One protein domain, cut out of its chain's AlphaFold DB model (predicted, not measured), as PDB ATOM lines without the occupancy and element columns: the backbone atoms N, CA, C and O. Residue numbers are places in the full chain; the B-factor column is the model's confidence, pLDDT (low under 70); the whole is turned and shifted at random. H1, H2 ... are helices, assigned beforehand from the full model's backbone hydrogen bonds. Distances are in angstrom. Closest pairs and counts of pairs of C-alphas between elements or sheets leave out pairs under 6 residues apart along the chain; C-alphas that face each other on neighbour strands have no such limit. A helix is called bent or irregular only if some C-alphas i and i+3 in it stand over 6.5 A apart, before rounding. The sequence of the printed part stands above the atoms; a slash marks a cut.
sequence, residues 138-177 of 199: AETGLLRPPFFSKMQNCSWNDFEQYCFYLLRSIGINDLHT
ATOM      1  N   ALA A 138     -34.561  45.259  33.962       45.47
ATOM      2  CA  ALA A 138     -33.969  46.279  34.818       45.47
ATOM      3  C   ALA A 138     -34.927  47.456  35.112       45.47
ATOM      4  O   ALA A 138     -34.858  48.020  36.202       45.47
ATOM      5  N   GLU A 139     -35.848  47.799  34.198       45.19
ATOM      6  CA  GLU A 139     -36.775  48.935  34.370       45.19
ATOM      7  C   GLU A 139     -38.139  48.535  34.949       45.19
ATOM      8  O   GLU A 139     -38.783  49.342  35.615       45.19
ATOM      9  N   THR A 140     -38.577  47.284  34.778       45.59
ATOM     10  CA  THR A 140     -39.845  46.806  35.369       45.59
ATOM     11  C   THR A 140     -39.726  46.394  36.838       45.59
ATOM     12  O   THR A 140     -40.728  46.032  37.448       45.59
ATOM     13  N   GLY A 141     -38.520  46.405  37.425       48.22
ATOM     14  CA  GLY A 141     -38.280  45.995  38.817       48.22
ATOM     15  C   GLY A 141     -38.587  44.518  39.120       48.22
ATOM     16  O   GLY A 141     -38.292  44.049  40.214       48.22
ATOM     17  N   LEU A 142     -39.132  43.772  38.155       47.16
ATOM     18  CA  LEU A 142     -39.633  42.404  38.306       47.16
ATOM     19  C   LEU A 142     -38.520  41.349  38.368       47.16
ATOM     20  O   LEU A 142     -38.720  40.303  38.973       47.16
ATOM     21  N   LEU A 143     -37.345  41.632  37.794       49.34
ATOM     22  CA  LEU A 143     -36.142  40.790  37.900       49.34
ATOM     23  C   LEU A 143     -34.937  41.560  38.438       49.34
ATOM     24  O   LEU A 143     -33.812  41.105  38.268       49.34
ATOM     25  N   ARG A 144     -35.129  42.716  39.085       55.50
ATOM     26  CA  ARG A 144     -34.066  43.298  39.910       55.50
ATOM     27  C   ARG A 144     -34.211  42.665  41.288       55.50
ATOM     28  O   ARG A 144     -35.174  42.997  41.980       55.50
ATOM     29  N   PRO A 145     -33.306  41.759  41.705       65.81
ATOM     30  CA  PRO A 145     -33.336  41.258  43.062       65.81
ATOM     31  C   PRO A 145     -33.478  42.419  44.060       65.81
ATOM     32  O   PRO A 145     -32.732  43.401  43.950       65.81
ATOM     33  N   PRO A 146     -34.383  42.320  45.050       66.38
ATOM     34  CA  PRO A 146     -34.597  43.375  46.040       66.38
ATOM     35  C   PRO A 146     -33.328  43.782  46.802       66.38
ATOM     36  O   PRO A 146     -33.304  44.819  47.456       66.38
ATOM     37  N   PHE A 147     -32.260  42.982  46.748       70.69
ATOM     38  CA  PHE A 147     -30.989  43.333  47.373       70.69
ATOM     39  C   PHE A 147     -30.284  44.510  46.668       70.69
ATOM     40  O   PHE A 147     -29.647  45.310  47.344       70.69
ATOM     41  N   PHE A 148     -30.437  44.694  45.349       72.88
ATOM     42  CA  PHE A 148     -29.762  45.788  44.631       72.88
ATOM     43  C   PHE A 148     -30.316  47.173  44.977       72.88
ATOM     44  O   PHE A 148     -29.612  48.167  44.818       72.88
ATOM     45  N   SER A 149     -31.577  47.272  45.405       75.69
ATOM     46  CA  SER A 149     -32.128  48.530  45.924       75.69
ATOM     47  C   SER A 149     -31.650  48.804  47.350       75.69
ATOM     48  O   SER A 149     -31.421  49.961  47.697       75.69
ATOM     49  N   LYS A 150     -31.418  47.754  48.153       77.00
ATOM     50  CA  LYS A 150     -30.810  47.869  49.488       77.00
ATOM     51  C   LYS A 150     -29.349  48.312  49.418       77.00
ATOM     52  O   LYS A 150     -28.964  49.190  50.179       77.00
ATOM     53  N   MET A 151     -28.566  47.782  48.474       78.38
ATOM     54  CA  MET A 151     -27.159  48.172  48.283       78.38
ATOM     55  C   MET A 151     -26.981  49.651  47.923       78.38
ATOM     56  O   MET A 151     -25.983  50.254  48.301       78.38
ATOM     57  N   GLN A 152     -27.949  50.247  47.222       76.56
ATOM     58  CA  GLN A 152     -27.851  51.624  46.733       76.56
ATOM     59  C   GLN A 152     -27.828  52.675  47.861       76.56
ATOM     60  O   GLN A 152     -27.296  53.758  47.653       76.56
ATOM     61  N   ASN A 153     -28.387  52.362  49.038       79.19
ATOM     62  CA  ASN A 153     -28.541  53.302  50.156       79.19
ATOM     63  C   ASN A 153     -28.137  52.677  51.507       79.19
ATOM     64  O   ASN A 153     -28.849  52.840  52.498       79.19
ATOM     65  N   CYS A 154     -27.045  51.915  51.555       78.00
ATOM     66  CA  CYS A 154     -26.614  51.222  52.775       78.00
ATOM     67  C   CYS A 154     -25.286  51.752  53.329       78.00
ATOM     68  O   CYS A 154     -24.582  52.517  52.668       78.00
ATOM     69  N   SER A 155     -24.963  51.379  54.572       83.69
ATOM     70  CA  SER A 155     -23.652  51.685  55.142       83.69
ATOM     71  C   SER A 155     -22.561  50.880  54.427       83.69
ATOM     72  O   SER A 155     -22.841  49.834  53.845       83.69
ATOM     73  N   TRP A 156     -21.307  51.334  54.485       78.62
ATOM     74  CA  TRP A 156     -20.178  50.608  53.878       78.62
ATOM     75  C   TRP A 156     -20.097  49.147  54.364       78.62
ATOM     76  O   TRP A 156     -19.851  48.241  53.575       78.62
ATOM     77  N   ASN A 157     -20.389  48.919  55.648       79.00
ATOM     78  CA  ASN A 157     -20.377  47.599  56.269       79.00
ATOM     79  C   ASN A 157     -21.472  46.694  55.690       79.00
ATOM     80  O   ASN A 157     -21.231  45.530  55.378       79.00
ATOM     81  N   ASP A 158     -22.671  47.247  55.503       81.00
ATOM     82  CA  ASP A 158     -23.773  46.519  54.876       81.00
ATOM     83  C   ASP A 158     -23.469  46.238  53.399       81.00
ATOM     84  O   ASP A 158     -23.766  45.154  52.909       81.00
ATOM     85  N   PHE A 159     -22.839  47.184  52.694       82.81
ATOM     86  CA  PHE A 159     -22.437  47.021  51.299       82.81
ATOM     87  C   PHE A 159     -21.458  45.856  51.123       82.81
ATOM     88  O   PHE A 159     -21.698  44.986  50.286       82.81
ATOM     89  N   GLU A 160     -20.397  45.798  51.932       80.00
ATOM     90  CA  GLU A 160     -19.429  44.693  51.911       80.00
ATOM     91  C   GLU A 160     -20.099  43.351  52.207       80.00
ATOM     92  O   GLU A 160     -19.871  42.362  51.504       80.00
ATOM     93  N   GLN A 161     -20.990  43.322  53.199       80.69
ATOM     94  CA  GLN A 161     -21.741  42.123  53.545       80.69
ATOM     95  C   GLN A 161     -22.679  41.681  52.405       80.69
ATOM     96  O   GLN A 161     -22.779  40.487  52.108       80.69
ATOM     97  N   TYR A 162     -23.339  42.620  51.721       83.31
ATOM     98  CA  TYR A 162     -24.174  42.323  50.557       83.31
ATOM     99  C   TYR A 162     -23.353  41.826  49.364       83.31
ATOM    100  O   TYR A 162     -23.757  40.852  48.725       83.31
ATOM    101  N   CYS A 163     -22.191  42.425  49.095       81.69
ATOM    102  CA  CYS A 163     -21.250  41.952  48.079       81.69
ATOM    103  C   CYS A 163     -20.779  40.524  48.373       81.69
ATOM    104  O   CYS A 163     -20.813  39.676  47.483       81.69
ATOM    105  N   PHE A 164     -20.422  40.221  49.624       81.50
ATOM    106  CA  PHE A 164     -20.033  38.872  50.039       81.50
ATOM    107  C   PHE A 164     -21.132  37.839  49.743       81.50
ATOM    108  O   PHE A 164     -20.866  36.797  49.140       81.50
ATOM    109  N   TYR A 165     -22.387  38.127  50.106       81.50
ATOM    110  CA  TYR A 165     -23.501  37.218  49.815       81.50
ATOM    111  C   TYR A 165     -23.809  37.102  48.322       81.50
ATOM    112  O   TYR A 165     -24.146  36.009  47.859       81.50
ATOM    113  N   LEU A 166     -23.682  38.192  47.561       85.06
ATOM    114  CA  LEU A 166     -23.861  38.177  46.112       85.06
ATOM    115  C   LEU A 166     -22.846  37.246  45.446       85.06
ATOM    116  O   LEU A 166     -23.241  36.365  44.685       85.06
ATOM    117  N   LEU A 167     -21.564  37.407  45.773       82.94
ATOM    118  CA  LEU A 167     -20.482  36.615  45.197       82.94
ATOM    119  C   LEU A 167     -20.653  35.116  45.516       82.94
ATOM    120  O   LEU A 167     -20.555  34.284  44.612       82.94
ATOM    121  N   ARG A 168     -21.053  34.762  46.747       79.31
ATOM    122  CA  ARG A 168     -21.398  33.364  47.083       79.31
ATOM    123  C   ARG A 168     -22.603  32.844  46.307       79.31
ATOM    124  O   ARG A 168     -22.602  31.696  45.869       79.31
ATOM    125  N   SER A 169     -23.620  33.682  46.108       78.81
ATOM    126  CA  SER A 169     -24.839  33.301  45.382       78.81
ATOM    127  C   SER A 169     -24.585  33.020  43.899       78.81
ATOM    128  O   SER A 169     -25.293  32.207  43.311       78.81
ATOM    129  N   ILE A 170     -23.566  33.645  43.298       81.38
ATOM    130  CA  ILE A 170     -23.136  33.375  41.914       81.38
ATOM    131  C   ILE A 170     -22.066  32.273  41.817       81.38
ATOM    132  O   ILE A 170     -21.498  32.056  40.751       81.38
ATOM    133  N   GLY A 171     -21.800  31.558  42.917       81.25
ATOM    134  CA  GLY A 171     -20.914  30.393  42.949       81.25
ATOM    135  C   GLY A 171     -19.450  30.689  43.280       81.25
ATOM    136  O   GLY A 171     -18.651  29.754  43.342       81.25
ATOM    137  N   ILE A 172     -19.089  31.947  43.555       79.44
ATOM    138  CA  ILE A 172     -17.753  32.313  44.038       79.44
ATOM    139  C   ILE A 172     -17.733  32.080  45.550       79.44
ATOM    140  O   ILE A 172     -18.130  32.930  46.343       79.44
ATOM    141  N   ASN A 173     -17.343  30.872  45.948       79.38
ATOM    142  CA  ASN A 173     -17.392  30.441  47.348       79.38
ATOM    143  C   ASN A 173     -16.070  30.613  48.103       79.38
ATOM    144  O   ASN A 173     -16.082  30.555  49.332       79.38
ATOM    145  N   ASP A 174     -14.965  30.830  47.389       77.81
ATOM    146  CA  ASP A 174     -13.637  31.025  47.972       77.81
ATOM    147  C   ASP A 174     -13.409  32.510  48.281       77.81
ATOM    148  O   ASP A 174     -12.711  33.234  47.575       77.81
ATOM    149  N   LEU A 175     -14.138  33.001  49.284       73.44
ATOM    150  CA  LEU A 175     -14.100  34.393  49.723       73.44
ATOM    151  C   LEU A 175     -13.754  34.445  51.202       73.44
ATOM    152  O   LEU A 175     -14.399  33.794  52.029       73.44
ATOM    153  N   HIS A 176     -12.802  35.302  51.543       68.81
ATOM    154  CA  HIS A 176     -12.453  35.600  52.923       68.81
ATOM    155  C   HIS A 176     -12.971  36.985  53.295       68.81
ATOM    156  O   HIS A 176     -12.724  37.966  52.600       68.81
ATOM    157  N   THR A 177     -13.691  37.073  54.410       62.50
ATOM    158  CA  THR A 177     -14.051  38.362  55.003       62.50
ATOM    159  C   THR A 177     -12.805  38.949  55.661       62.50
ATOM    160  O   THR A 177     -12.277  38.355  56.604       62.50
TER     161      THR A 177
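This is residues 138 to 177 of the 199 residues of an uncharacterized protein of Chitinophaga parva (UniProt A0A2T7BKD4). A 14-residue helix, H2, has a short helix, H1, next to its first part, and the ends of the printed part, residues 138 to 146 and 170 to 177, run on without named elements. The first of these stretches leads away from H2 on the side of H1, and the last turns at the far end of H2 and folds back on the other side of it. The printed part has 40 residues with two named helices, in the order H1, H2, and no named strand; the class is all helix, though only 19 of the 40 residues are in named elements. The whole is loose, with a radius of gyration of the C-alphas of 11.4 A, and flat, spanning 34 by 24 by 9 A.

The printed part begins at Ala 138, with its C-alpha at (-33.969, 46.279, 34.818). H1 is residues 147 to 151, 6.2 A from first to last C-alpha, and begins at C-alpha 147 at (-30.989, 43.333, 47.373). H2 is residues 156 to 169, 19.8 A long, and ends at C-alpha 169 at (-24.839, 33.301, 45.382). Neither helix is bent.

H1 and H2 are joined by a tight link of 4 residues. They touch, with 4 pairs of C-alphas within 8 A, and H2 does so with residues 158 to 162 alone. The closest C-alphas are those of Met 151 and Phe 159, 5.7 A apart, and the centres are 10.3 A apart. In H1 and H2 every O i to N i+4 pair is within hydrogen-bond range.

The two C-alphas farthest apart are those of Thr 140 and His 176, at 34.4 A. The printed part has no cut. The mean pLDDT of the printed part is 72.5, and residues 138 to 146 and 176 to 177 are under 70.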